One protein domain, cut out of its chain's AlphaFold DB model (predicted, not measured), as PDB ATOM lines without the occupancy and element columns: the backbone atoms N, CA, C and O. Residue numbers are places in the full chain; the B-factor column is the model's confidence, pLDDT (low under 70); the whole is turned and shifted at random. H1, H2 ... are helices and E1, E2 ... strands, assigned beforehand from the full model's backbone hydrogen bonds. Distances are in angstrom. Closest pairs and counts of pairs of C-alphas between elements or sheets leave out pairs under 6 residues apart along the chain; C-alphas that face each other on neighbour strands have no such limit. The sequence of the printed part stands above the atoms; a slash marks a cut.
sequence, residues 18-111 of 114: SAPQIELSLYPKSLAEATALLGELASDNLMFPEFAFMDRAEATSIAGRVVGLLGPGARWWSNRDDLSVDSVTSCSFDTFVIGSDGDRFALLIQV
ATOM      1  N   SER A  18     -51.708 -13.880  38.072       88.75
ATOM      2  CA  SER A  18     -52.836 -12.964  38.254       88.75
ATOM      3  C   SER A  18     -52.602 -11.644  37.511       88.75
ATOM      4  O   SER A  18     -51.464 -11.261  37.254       88.75
ATOM      5  N   ALA A  19     -53.669 -10.895  37.216       90.19
ATOM      6  CA  ALA A  19     -53.535  -9.607  36.527       90.19
ATOM      7  C   ALA A  19     -52.558  -8.624  37.220       90.19
ATOM      8  O   ALA A  19     -51.741  -8.042  36.510       90.19
ATOM      9  N   PRO A  20     -52.541  -8.483  38.566       91.94
ATOM     10  CA  PRO A  20     -51.533  -7.661  39.242       91.94
ATOM     11  C   PRO A  20     -50.094  -8.161  39.065       91.94
ATOM     12  O   PRO A  20     -49.174  -7.357  38.991       91.94
ATOM     13  N   GLN A  21     -49.881  -9.479  39.006       89.88
ATOM     14  CA  GLN A  21     -48.550 -10.038  38.758       89.88
ATOM     15  C   GLN A  21     -48.111  -9.771  37.320       89.88
ATOM     16  O   GLN A  21     -46.989  -9.330  37.113       89.88
ATOM     17  N   ILE A  22     -49.014  -9.950  36.350       91.75
ATOM     18  CA  ILE A  22     -48.747  -9.609  34.949       91.75
ATOM     19  C   ILE A  22     -48.358  -8.136  34.838       91.75
ATOM     20  O   ILE A  22     -47.366  -7.830  34.192       91.75
ATOM     21  N   GLU A  23     -49.095  -7.231  35.487       93.00
ATOM     22  CA  GLU A  23     -48.812  -5.792  35.450       93.00
ATOM     23  C   GLU A  23     -47.402  -5.449  35.960       93.00
ATOM     24  O   GLU A  23     -46.735  -4.600  35.371       93.00
ATOM     25  N   LEU A  24     -46.922  -6.136  37.001       92.75
ATOM     26  CA  LEU A  24     -45.562  -5.961  37.526       92.75
ATOM     27  C   LEU A  24     -44.474  -6.462  36.571       92.75
ATOM     28  O   LEU A  24     -43.351  -5.968  36.633       92.75
ATOM     29  N   SER A  25     -44.820  -7.390  35.685       93.69
ATOM     30  CA  SER A  25     -43.930  -7.965  34.678       93.69
ATOM     31  C   SER A  25     -44.002  -7.240  33.329       93.69
ATOM     32  O   SER A  25     -43.409  -7.699  32.362       93.69
ATOM     33  N   LEU A  26     -44.733  -6.123  33.201       95.62
ATOM     34  CA  LEU A  26     -44.826  -5.378  31.939       95.62
ATOM     35  C   LEU A  26     -43.714  -4.336  31.798       95.62
ATOM     36  O   LEU A  26     -43.820  -3.207  32.282       95.62
ATOM     37  N   TYR A  27     -42.701  -4.664  31.002       97.50
ATOM     38  CA  TYR A  27     -41.653  -3.729  30.611       97.50
ATOM     39  C   TYR A  27     -42.062  -2.932  29.366       97.50
ATOM     40  O   TYR A  27     -42.326  -3.538  28.321       97.50
ATOM     41  N   PRO A  28     -42.105  -1.585  29.426       97.62
ATOM     42  CA  PRO A  28     -42.424  -0.752  28.270       97.62
ATOM     43  C   PRO A  28     -41.435  -0.943  27.119       97.62
ATOM     44  O   PRO A  28     -40.236  -1.098  27.342       97.62
ATOM     45  N   LYS A  29     -41.938  -0.866  25.884       98.06
ATOM     46  CA  LYS A  29     -41.146  -0.927  24.651       98.06
ATOM     47  C   LYS A  29     -41.447   0.269  23.757       98.06
ATOM     48  O   LYS A  29     -42.597   0.676  23.587       98.06
ATOM     49  N   SER A  30     -40.406   0.824  23.154       97.38
ATOM     50  CA  SER A  30     -40.531   1.720  22.009       97.38
ATOM     51  C   SER A  30     -41.088   0.967  20.797       97.38
ATOM     52  O   SER A  30     -41.035  -0.260  20.722       97.38
ATOM     53  N   LEU A  31     -41.579   1.701  19.795       97.25
ATOM     54  CA  LEU A  31     -42.067   1.097  18.547       97.25
ATOM     55  C   LEU A  31     -40.980   0.277  17.832       97.25
ATOM     56  O   LEU A  31     -41.284  -0.743  17.216       97.25
ATOM     57  N   ALA A  32     -39.720   0.714  17.917       97.06
ATOM     58  CA  ALA A  32     -38.588   0.015  17.318       97.06
ATOM     59  C   ALA A  32     -38.297  -1.304  18.046       97.06
ATOM     60  O   ALA A  32     -38.184  -2.342  17.397       97.06
ATOM     61  N   GLU A  33     -38.250  -1.278  19.380       97.38
ATOM     62  CA  GLU A  33     -38.057  -2.481  20.199       97.38
ATOM     63  C   GLU A  33     -39.219  -3.462  20.031       97.38
ATOM     64  O   GLU A  33     -38.992  -4.652  19.842       97.38
ATOM     65  N   ALA A  34     -40.461  -2.970  20.017       97.88
ATOM     66  CA  ALA A  34     -41.640  -3.796  19.783       97.88
ATOM     67  C   ALA A  34     -41.617  -4.451  18.395       97.88
ATOM     68  O   ALA A  34     -41.927  -5.631  18.271       97.88
ATOM     69  N   THR A  35     -41.209  -3.712  17.357       98.12
ATOM     70  CA  THR A  35     -41.066  -4.259  15.997       98.12
ATOM     71  C   THR A  35     -39.992  -5.343  15.946       98.12
ATOM     72  O   THR A  35     -40.226  -6.403  15.370       98.12
ATOM     73  N   ALA A  36     -38.826  -5.086  16.546       96.81
ATOM     74  CA  ALA A  36     -37.723  -6.039  16.573       96.81
ATOM     75  C   ALA A  36     -38.117  -7.321  17.313       96.81
ATOM     76  O   ALA A  36     -37.937  -8.413  16.781       96.81
ATOM     77  N   LEU A  37     -38.730  -7.183  18.490       96.69
ATOM     78  CA  LEU A  37     -39.115  -8.317  19.319       96.69
ATOM     79  C   LEU A  37     -40.289  -9.102  18.712       96.69
ATOM     80  O   LEU A  37     -40.274 -10.324  18.739       96.69
ATOM     81  N   LEU A  38     -41.264  -8.440  18.076       97.62
ATOM     82  CA  LEU A  38     -42.284  -9.128  17.271       97.62
ATOM     83  C   LEU A  38     -41.663  -9.921  16.117       97.62
ATOM     84  O   LEU A  38     -42.118 -11.021  15.832       97.62
ATOM     85  N   GLY A  39     -40.657  -9.358  15.443       97.44
ATOM     86  CA  GLY A  39     -39.941 -10.038  14.366       97.44
ATOM     87  C   GLY A  39     -39.200 -11.275  14.870       97.44
ATOM     88  O   GLY A  39     -39.362 -12.346  14.298       97.44
ATOM     89  N   GLU A  40     -38.459 -11.135  15.971       95.25
ATOM     90  CA  GLU A  40     -37.755 -12.231  16.649       95.25
ATOM     91  C   GLU A  40     -38.722 -13.341  17.070       95.25
ATOM     92  O   GLU A  40     -38.564 -14.486  16.659       95.25
ATOM     93  N   LEU A  41     -39.785 -13.000  17.806       95.31
ATOM     94  CA  LEU A  41     -40.790 -13.967  18.247       95.31
ATOM     95  C   LEU A  41     -41.666 -14.502  17.108       95.31
ATOM     96  O   LEU A  41     -42.439 -15.429  17.317       95.31
ATOM     97  N   ALA A  42     -41.640 -13.920  15.916       96.31
ATOM     98  CA  ALA A  42     -42.323 -14.505  14.768       96.31
ATOM     99  C   ALA A  42     -41.397 -15.450  13.996       96.31
ATOM    100  O   ALA A  42     -41.886 -16.423  13.427       96.31
ATOM    101  N   SER A  43     -40.082 -15.197  13.984       96.62
ATOM    102  CA  SER A  43     -39.114 -16.009  13.243       96.62
ATOM    103  C   SER A  43     -38.538 -17.170  14.041       96.62
ATOM    104  O   SER A  43     -38.341 -18.237  13.466       96.62
ATOM    105  N   ASP A  44     -38.276 -16.988  15.331       94.19
ATOM    106  CA  ASP A  44     -37.432 -17.890  16.116       94.19
ATOM    107  C   ASP A  44     -38.275 -18.759  17.049       94.19
ATOM    108  O   ASP A  44     -39.272 -18.300  17.602       94.19
ATOM    109  N   ASN A  45     -37.874 -20.013  17.254       92.00
ATOM    110  CA  ASN A  45     -38.470 -20.863  18.277       92.00
ATOM    111  C   ASN A  45     -37.838 -20.576  19.648       92.00
ATOM    112  O   ASN A  45     -36.625 -20.714  19.806       92.00
ATOM    113  N   LEU A  46     -38.665 -20.216  20.637       89.06
ATOM    114  CA  LEU A  46     -38.230 -19.887  22.000       89.06
ATOM    115  C   LEU A  46     -37.405 -20.995  22.671       89.06
ATOM    116  O   LEU A  46     -36.472 -20.692  23.408       89.06
ATOM    117  N   MET A  47     -37.750 -22.263  22.440       88.12
ATOM    118  CA  MET A  47     -37.121 -23.401  23.115       88.12
ATOM    119  C   MET A  47     -35.937 -23.971  22.327       88.12
ATOM    120  O   MET A  47     -34.958 -24.420  22.917       88.12
ATOM    121  N   PHE A  48     -36.014 -23.931  20.997       87.50
ATOM    122  CA  PHE A  48     -35.020 -24.529  20.109       87.50
ATOM    123  C   PHE A  48     -34.580 -23.524  19.032       87.50
ATOM    124  O   PHE A  48     -35.088 -23.574  17.907       87.50
ATOM    125  N   PRO A  49     -33.650 -22.601  19.352       80.94
ATOM    126  CA  PRO A  49     -33.262 -21.487  18.479       80.94
ATOM    127  C   PRO A  49     -32.737 -21.892  17.093       80.94
ATOM    128  O   PRO A  49     -32.681 -21.068  16.181       80.94
ATOM    129  N   GLU A  50     -32.328 -23.148  16.914       87.00
ATOM    130  CA  GLU A  50     -31.932 -23.712  15.625       87.00
ATOM    131  C   GLU A  50     -33.104 -23.913  14.647       87.00
ATOM    132  O   GLU A  50     -32.875 -24.044  13.441       87.00
ATOM    133  N   PHE A  51     -34.349 -23.922  15.134       88.38
ATOM    134  CA  PHE A  51     -35.546 -24.018  14.305       88.38
ATOM    135  C   PHE A  51     -36.199 -22.646  14.144       88.38
ATOM    136  O   PHE A  51     -36.608 -22.005  15.111       88.38
ATOM    137  N   ALA A  52     -36.352 -22.229  12.890       92.00
ATOM    138  CA  ALA A  52     -37.096 -21.032  12.536       92.00
ATOM    139  C   ALA A  52     -38.526 -21.389  12.109       92.00
ATOM    140  O   ALA A  52     -38.743 -22.357  11.375       92.00
ATOM    141  N   PHE A  53     -39.496 -20.580  12.524       91.56
ATOM    142  CA  PHE A  53     -40.868 -20.635  12.024       91.56
ATOM    143  C   PHE A  53     -41.000 -19.971  10.652       91.56
ATOM    144  O   PHE A  53     -41.794 -20.413   9.823       91.56
ATOM    145  N   MET A  54     -40.219 -18.916  10.409       93.88
ATOM    146  CA  MET A  54     -40.209 -18.174   9.151       93.88
ATOM    147  C   MET A  54     -38.899 -17.399   8.960       93.88
ATOM    148  O   MET A  54     -38.099 -17.268   9.885       93.88
ATOM    149  N   ASP A  55     -38.692 -16.855   7.758       95.19
ATOM    150  CA  ASP A  55     -37.559 -15.969   7.492       95.19
ATOM    151  C   ASP A  55     -37.619 -14.701   8.362       95.19
ATOM    152  O   ASP A  55     -38.661 -14.055   8.494       95.19
ATOM    153  N   ARG A  56     -36.475 -14.318   8.942       93.75
ATOM    154  CA  ARG A  56     -36.395 -13.194   9.885       93.75
ATOM    155  C   ARG A  56     -36.657 -11.840   9.227       93.75
ATOM    156  O   ARG A  56     -37.231 -10.954   9.866       93.75
ATOM    157  N   ALA A  57     -36.254 -11.645   7.972       95.50
ATOM    158  CA  ALA A  57     -36.511 -10.389   7.274       95.50
ATOM    159  C   ALA A  57     -38.001 -10.260   6.929       95.50
ATOM    160  O   ALA A  57     -38.585  -9.187   7.112       95.50
ATOM    161  N   GLU A  58     -38.636 -11.358   6.512       97.69
ATOM    162  CA  GLU A  58     -40.084 -11.409   6.310       97.69
ATOM    163  C   GLU A  58     -40.847 -11.150   7.621       97.69
ATOM    164  O   GLU A  58     -41.722 -10.280   7.659       97.69
ATOM    165  N   ALA A  59     -40.458 -11.812   8.715       97.44
ATOM    166  CA  ALA A  59     -41.042 -11.623  10.043       97.44
ATOM    167  C   ALA A  59     -40.968 -10.161  10.498       97.44
ATOM    168  O   ALA A  59     -41.974  -9.565  10.883       97.44
ATOM    169  N   THR A  60     -39.789  -9.548  10.365       96.69
ATOM    170  CA  THR A  60     -39.559  -8.137  10.705       96.69
ATOM    171  C   THR A  60     -40.414  -7.206   9.842       96.69
ATOM    172  O   THR A  60     -40.991  -6.237  10.342       96.69
ATOM    173  N   SER A  61     -40.555  -7.501   8.545       97.94
ATOM    174  CA  SER A  61     -41.411  -6.715   7.654       97.94
ATOM    175  C   SER A  61     -42.887  -6.792   8.053       97.94
ATOM    176  O   SER A  61     -43.591  -5.783   7.961       97.94
ATOM    177  N   ILE A  62     -43.374  -7.962   8.469       98.06
ATOM    178  CA  ILE A  62     -44.754  -8.135   8.939       98.06
ATOM    179  C   ILE A  62     -44.943  -7.448  10.293       98.06
ATOM    180  O   ILE A  62     -45.916  -6.712  10.461       98.06
ATOM    181  N   ALA A  63     -43.994  -7.603  11.217       98.19
ATOM    182  CA  ALA A  63     -43.996  -6.930  12.511       98.19
ATOM    183  C   ALA A  63     -44.125  -5.407  12.360       98.19
ATOM    184  O   ALA A  63     -44.993  -4.796  12.984       98.19
ATOM    185  N   GLY A  64     -43.357  -4.799  11.449       98.25
ATOM    186  CA  GLY A  64     -43.453  -3.363  11.170       98.25
ATOM    187  C   GLY A  64     -44.843  -2.937  10.683       98.25
ATOM    188  O   GLY A  64     -45.330  -1.865  11.043       98.25
ATOM    189  N   ARG A  65     -45.534  -3.791   9.914       98.31
ATOM    190  CA  ARG A  65     -46.922  -3.540   9.489       98.31
ATOM    191  C   ARG A  65     -47.899  -3.639  10.658       98.31
ATOM    192  O   ARG A  65     -48.787  -2.800  10.747       98.31
ATOM    193  N   VAL A  66     -47.738  -4.619  11.548       97.88
ATOM    194  CA  VAL A  66     -48.571  -4.765  12.756       97.88
ATOM    195  C   VAL A  66     -48.424  -3.544  13.662       97.88
ATOM    196  O   VAL A  66     -49.427  -2.947  14.052       97.88
ATOM    197  N   VAL A  67     -47.187  -3.115  13.923       98.00
ATOM    198  CA  VAL A  67     -46.914  -1.909  14.714       98.00
ATOM    199  C   VAL A  67     -47.502  -0.667  14.043       98.00
ATOM    200  O   VAL A  67     -48.178   0.131  14.691       98.00
ATOM    201  N   GLY A  68     -47.338  -0.541  12.724       97.69
ATOM    202  CA  GLY A  68     -47.913   0.554  11.944       97.69
ATOM    203  C   GLY A  68     -49.446   0.601  11.953       97.69
ATOM    204  O   GLY A  68     -50.009   1.691  11.896       97.69
ATOM    205  N   LEU A  69     -50.129  -0.546  12.059       97.81
ATOM    206  CA  LEU A  69     -51.595  -0.620  12.103       97.81
ATOM    207  C   LEU A  69     -52.192  -0.087  13.411       97.81
ATOM    208  O   LEU A  69     -53.274   0.495  13.367       97.81
ATOM    209  N   LEU A  70     -51.509  -0.272  14.546       97.62
ATOM    210  CA  LEU A  70     -51.891   0.365  15.817       97.62
ATOM    211  C   LEU A  70     -51.465   1.842  15.870       97.62
ATOM    212  O   LEU A  70     -52.009   2.635  16.635       97.62
ATOM    213  N   GLY A  71     -50.523   2.232  15.013       96.69
ATOM    214  CA  GLY A  71     -50.122   3.616  14.821       96.69
ATOM    215  C   GLY A  71     -49.125   4.127  15.866       96.69
ATOM    216  O   GLY A  71     -48.801   3.455  16.846       96.69
ATOM    217  N   PRO A  72     -48.607   5.350  15.666       96.00
ATOM    218  CA  PRO A  72     -47.492   5.879  16.450       96.00
ATOM    219  C   PRO A  72     -47.851   6.239  17.900       96.00
ATOM    220  O   PRO A  72     -46.951   6.447  18.707       96.00
ATOM    221  N   GLY A  73     -49.143   6.342  18.228       96.25
ATOM    222  CA  GLY A  73     -49.625   6.600  19.589       96.25
ATOM    223  C   GLY A  73     -49.811   5.338  20.436       96.25
ATOM    224  O   GLY A  73     -50.133   5.450  21.618       96.25
ATOM    225  N   ALA A  74     -49.633   4.152  19.847       97.94
ATOM    226  CA  ALA A  74     -49.783   2.893  20.556       97.94
ATOM    227  C   ALA A  74     -48.693   2.712  21.615       97.94
ATOM    228  O   ALA A  74     -47.525   3.054  21.411       97.94
ATOM    229  N   ARG A  75     -49.080   2.125  22.743       98.50
ATOM    230  CA  ARG A  75     -48.166   1.732  23.815       98.50
ATOM    231  C   ARG A  75     -47.870   0.246  23.701       98.50
ATOM    232  O   ARG A  75     -48.769  -0.524  23.366       98.50
ATOM    233  N   TRP A  76     -46.627  -0.129  23.978       98.44
ATOM    234  CA  TRP A  76     -46.135  -1.490  23.816       98.44
ATOM    235  C   TRP A  76     -45.422  -1.971  25.069       98.44
ATOM    236  O   TRP A  76     -44.759  -1.187  25.749       98.44
ATOM    237  N   TRP A  77     -45.556  -3.265  25.342       98.38
ATOM    238  CA  TRP A  77     -44.958  -3.935  26.485       98.38
ATOM    239  C   TRP A  77     -44.523  -5.355  26.136       98.38
ATOM    240  O   TRP A  77     -45.018  -5.968  25.187       98.38
ATOM    241  N   SER A  78     -43.614  -5.881  26.943       97.94
ATOM    242  CA  SER A  78     -43.198  -7.280  26.947       97.94
ATOM    243  C   SER A  78     -42.870  -7.697  28.376       97.94
ATOM    244  O   SER A  78     -42.525  -6.841  29.187       97.94
ATOM    245  N   ASN A  79     -42.922  -8.994  28.670       96.38
ATOM    246  CA  ASN A  79     -42.345  -9.548  29.895       96.38
ATOM    247  C   ASN A  79     -40.833  -9.764  29.844       96.38
ATOM    248  O   ASN A  79     -40.248 -10.313  30.770       96.38
ATOM    249  N   ARG A  80     -40.196  -9.342  28.756       94.25
ATOM    250  CA  ARG A  80     -38.757  -9.402  28.569       94.25
ATOM    251  C   ARG A  80     -38.159  -8.006  28.631       94.25
ATOM    252  O   ARG A  80     -38.572  -7.117  27.878       94.25
ATOM    253  N   ASP A  81     -37.145  -7.823  29.462       90.12
ATOM    254  CA  ASP A  81     -36.218  -6.697  29.373       90.12
ATOM    255  C   ASP A  81     -34.873  -7.143  28.773       90.12
ATOM    256  O   ASP A  81     -34.775  -8.205  28.154       90.12
ATOM    257  N   ASP A  82     -33.849  -6.298  28.868       84.19
ATOM    258  CA  ASP A  82     -32.533  -6.593  28.291       84.19
ATOM    259  C   ASP A  82     -31.760  -7.670  29.078       84.19
ATOM    260  O   ASP A  82     -30.761  -8.193  28.581       84.19
ATOM    261  N   LEU A  83     -32.184  -7.990  30.306       84.88
ATOM    262  CA  LEU A  83     -31.451  -8.820  31.265       84.88
ATOM    263  C   LEU A  83     -32.205 -10.094  31.671       84.88
ATOM    264  O   LEU A  83     -31.567 -11.077  32.051       84.88
ATOM    265  N   SER A  84     -33.534 -10.085  31.609       88.00
ATOM    266  CA  SER A  84     -34.390 -11.149  32.127       88.00
ATOM    267  C   SER A  84     -35.745 -11.241  31.422       88.00
ATOM    268  O   SER A  84     -36.199 -10.328  30.731       88.00
ATOM    269  N   VAL A  85     -36.387 -12.392  31.617       91.44
ATOM    270  CA  VAL A  85     -37.783 -12.646  31.260       91.44
ATOM    271  C   VAL A  85     -38.539 -12.958  32.544       91.44
ATOM    272  O   VAL A  85     -38.184 -13.897  33.255       91.44
ATOM    273  N   ASP A  86     -39.582 -12.185  32.813       92.06
ATOM    274  CA  ASP A  86     -40.511 -12.433  33.906       92.06
ATOM    275  C   ASP A  86     -41.640 -13.341  33.402       92.06
ATOM    276  O   ASP A  86     -42.594 -12.888  32.768       92.06
ATOM    277  N   SER A  87     -41.528 -14.647  33.636       89.06
ATOM    278  CA  SER A  87     -42.551 -15.616  33.226       89.06
ATOM    279  C   SER A  87     -43.917 -15.280  33.822       89.06
ATOM    280  O   SER A  87     -44.059 -15.119  35.037       89.06
ATOM    281  N   VAL A  88     -44.938 -15.198  32.967       88.25
ATOM    282  CA  VAL A  88     -46.322 -14.916  33.388       88.25
ATOM    283  C   VAL A  88     -47.263 -16.094  33.152       88.25
ATOM    284  O   VAL A  88     -48.428 -16.065  33.568       88.25
ATOM    285  N   THR A  89     -46.787 -17.131  32.468       85.19
ATOM    286  CA  THR A  89     -47.553 -18.353  32.236       85.19
ATOM    287  C   THR A  89     -47.132 -19.451  33.206       85.19
ATOM    288  O   THR A  89     -46.149 -19.333  33.928       85.19
ATOM    289  N   SER A  90     -47.892 -20.543  33.220       83.31
ATOM    290  CA  SER A  90     -47.510 -21.773  33.918       83.31
ATOM    291  C   SER A  90     -46.597 -22.683  33.079       83.31
ATOM    292  O   SER A  90     -46.356 -23.815  33.495       83.31
ATOM    293  N   CYS A  91     -46.173 -22.235  31.891       82.81
ATOM    294  CA  CYS A  91     -45.238 -22.962  31.040       82.81
ATOM    295  C   CYS A  91     -43.792 -22.718  31.489       82.81
ATOM    296  O   CYS A  91     -43.470 -21.693  32.086       82.81
ATOM    297  N   SER A  92     -42.916 -23.664  31.165       82.44
ATOM    298  CA  SER A  92     -41.485 -23.643  31.488       82.44
ATOM    299  C   SER A  92     -40.772 -22.452  30.844       82.44
ATOM    300  O   SER A  92     -39.857 -21.875  31.429       82.44
ATOM    301  N   PHE A  93     -41.220 -22.065  29.649       86.31
ATOM    302  CA  PHE A  93     -40.760 -20.893  28.923       86.31
ATOM    303  C   PHE A  93     -41.959 -20.120  28.382       86.31
ATOM    304  O   PHE A  93     -42.821 -20.686  27.708       86.31
ATOM    305  N   ASP A  94     -41.985 -18.809  28.609       92.50
ATOM    306  CA  ASP A  94     -42.923 -17.919  27.938       92.50
ATOM    307  C   ASP A  94     -42.344 -16.542  27.684       92.50
ATOM    308  O   ASP A  94     -41.573 -16.000  28.474       92.50
ATOM    309  N   THR A  95     -42.749 -15.956  26.566       95.19
ATOM    310  CA  THR A  95     -42.477 -14.555  26.285       95.19
ATOM    311  C   THR A  95     -43.539 -13.979  25.364       95.19
ATOM    312  O   THR A  95     -44.116 -14.684  24.529       95.19
ATOM    313  N   PHE A  96     -43.820 -12.686  25.508       96.06
ATOM    314  CA  PHE A  96     -44.789 -12.006  24.661       96.06
ATOM    315  C   PHE A  96     -44.378 -10.583  24.306       96.06
ATOM    316  O   PHE A  96     -43.598  -9.934  25.003       96.06
ATOM    317  N   VAL A  97     -45.003 -10.071  23.250       97.94
ATOM    318  CA  VAL A  97     -45.075  -8.644  22.938       97.94
ATOM    319  C   VAL A  97     -46.531  -8.268  22.748       97.94
ATOM    320  O   VAL A  97     -47.238  -8.889  21.953       97.94
ATOM    321  N   ILE A  98     -46.971  -7.237  23.464       98.06
ATOM    322  CA  ILE A  98     -48.327  -6.704  23.374       98.06
ATOM    323  C   ILE A  98     -48.299  -5.207  23.095       98.06
ATOM    324  O   ILE A  98     -47.512  -4.468  23.682       98.06
ATOM    325  N   GLY A  99     -49.176  -4.757  22.205       98.25
ATOM    326  CA  GLY A  99     -49.383  -3.350  21.889       98.25
ATOM    327  C   GLY A  99     -50.856  -2.982  21.933       98.25
ATOM    328  O   GLY A  99     -51.703  -3.803  21.584       98.25
ATOM    329  N   SER A 100     -51.172  -1.750  22.329       98.19
ATOM    330  CA  SER A 100     -52.539  -1.222  22.282       98.19
ATOM    331  C   SER A 100     -52.583   0.286  22.033       98.19
ATOM    332  O   SER A 100     -51.772   1.041  22.572       98.19
ATOM    333  N   ASP A 101     -53.563   0.720  21.238       97.31
ATOM    334  CA  ASP A 101     -53.921   2.129  21.012       97.31
ATOM    335  C   ASP A 101     -55.064   2.614  21.933       97.31
ATOM    336  O   ASP A 101     -55.451   3.778  21.879       97.31
ATOM    337  N   GLY A 102     -55.572   1.741  22.812       96.00
ATOM    338  CA  GLY A 102     -56.718   1.990  23.692       96.00
ATOM    339  C   GLY A 102     -58.047   1.422  23.181       96.00
ATOM    340  O   GLY A 102     -58.903   1.111  24.005       96.00
ATOM    341  N   ASP A 103     -58.187   1.200  21.871       96.75
ATOM    342  CA  ASP A 103     -59.391   0.631  21.240       96.75
ATOM    343  C   ASP A 103     -59.143  -0.780  20.682       96.75
ATOM    344  O   ASP A 103     -60.039  -1.626  20.622       96.75
ATOM    345  N   ARG A 104     -57.912  -1.039  20.246       97.19
ATOM    346  CA  ARG A 104     -57.430  -2.271  19.629       97.19
ATOM    347  C   ARG A 104     -56.154  -2.720  20.323       97.19
ATOM    348  O   ARG A 104     -55.452  -1.943  20.976       97.19
ATOM    349  N   PHE A 105     -55.837  -3.997  20.156       97.62
ATOM    350  CA  PHE A 105     -54.576  -4.553  20.614       97.62
ATOM    351  C   PHE A 105     -54.014  -5.555  19.609       97.62
ATOM    352  O   PHE A 105     -54.747  -6.135  18.805       97.62
ATOM    353  N   ALA A 106     -52.704  -5.752  19.680       97.94
ATOM    354  CA  ALA A 106     -51.984  -6.827  19.020       97.94
ATOM    355  C   ALA A 106     -51.166  -7.561  20.081       97.94
ATOM    356  O   ALA A 106     -50.525  -6.919  20.907       97.94
ATOM    357  N   LEU A 107     -51.199  -8.890  20.061       97.12
ATOM    358  CA  LEU A 107     -50.454  -9.750  20.974       97.12
ATOM    359  C   LEU A 107     -49.797 -10.861  20.162       97.12
ATOM    360  O   LEU A 107     -50.479 -11.560  19.412       97.12
ATOM    361  N   LEU A 108     -48.496 -11.034  20.354       97.31
ATOM    362  CA  LEU A 108     -47.774 -12.239  19.977       97.31
ATOM    363  C   LEU A 108     -47.218 -12.860  21.252       97.31
ATOM    364  O   LEU A 108     -46.559 -12.173  22.028       97.31
ATOM    365  N   ILE A 109     -47.498 -14.140  21.460       94.75
ATOM    366  CA  ILE A 109     -47.032 -14.906  22.610       94.75
ATOM    367  C   ILE A 109     -46.421 -16.212  22.115       94.75
ATOM    368  O   ILE A 109     -46.990 -16.876  21.246       94.75
ATOM    369  N   GLN A 110     -45.275 -16.570  22.680       93.56
ATOM    370  CA  GLN A 110     -44.721 -17.910  22.596       93.56
ATOM    371  C   GLN A 110     -44.739 -18.547  23.978       93.56
ATOM    372  O   GLN A 110     -44.409 -17.898  24.970       93.56
ATOM    373  N   VAL A 111     -45.118 -19.820  24.014       91.38
ATOM    374  CA  VAL A 111     -45.075 -20.672  25.202       91.38
ATOM    375  C   VAL A 111     -44.421 -21.996  24.824       91.38
ATOM    376  O   VAL A 111     -44.613 -22.480  23.705       91.38
TER     377      VAL A 111
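What this domain is: This is residues 18 to 111 of the 114 residues of an uncharacterized protein of Streptomyces sp. 3212.2 (UniProt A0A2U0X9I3). A twisted antiparallel sheet of four strands has two helices over one face: H2 packs on E2, E3 and E4, and H3 crosses H2 and reaches the sheet with its residues 63 to 70. The short helix H1 stands off the sheet, away from H2 and H3, and two long loops, residues 44 to 55 and 79 to 92, fill out the shape. The 94 printed residues hold three named helices and four named strands, in the order H1 E1 H2 H3 E2 E3 E4; the sheet's order is E1 E2 E3 E4, and the class is mixed, helices and strands. The whole is compact, with a radius of gyration of the C-alphas of 12.9 A and spans of 35 by 34 by 21 A.

How they stand to each other: Begin at H1, residues 19 to 24, which is not on the sheet. Next comes E1, residues 27 to 29, an edge strand antiparallel to E2, residues 75 to 78; look for N 27 and O 78, 2.8 A apart. H2, residues 31 to 43, is on the sheet at a height of 8.8 A, over E2, over E3, residues 93 to 100, and only just over E4, residues 105 to 111, on which 3 of its C-alphas fall; Leu 38 and Val 97 are its closest C-alphas to E3, at 6.3 A. H3, residues 56 to 70, is on the same face of the sheet as H2 at a height of 11.7 A, over E3 and E4; H2 and H3 with the sheet E1 E2 E3 E4 are two layers, helices on one face of a sheet. H2 and H3 touch, closest at the C-alphas of Gly 39 and Thr 60, 4.1 A, at a steep tilt of 46 degrees, opposite ways. E2, E3 and E4 form a meander, each strand the antiparallel neighbour of the one before: N 77 and O 98 are 2.8 A apart in the hairpin of E2 and E3, and N 97 and O 108 are 2.9 A apart in that of E3 and E4. In H1, H2 and H3 every O i to N i+4 pair is within hydrogen-bond range.

Where its parts are: Find C-alpha 19 at (-53.535, -9.607, 36.527), where H1 begins; it is 8.8 A long, and E1 is 6.6 A. H2 runs 18.2 A and H3 21.4 A, the latter from C-alpha 56 at (-36.395, -13.194, 9.885). E2 measures 10.8 A, E3 23.9 A and E4 19.3 A, ending at C-alpha 111 at (-45.075, -20.672, 25.202).

The domain as a whole: The C-alphas farthest apart are those of Glu 50 and Asp 103, 37.1 A. The printed part has no cut; the links H2 to H3 and E2 to E3 are long. The mean pLDDT of the printed part is 94.2, and no printed residue is under 70.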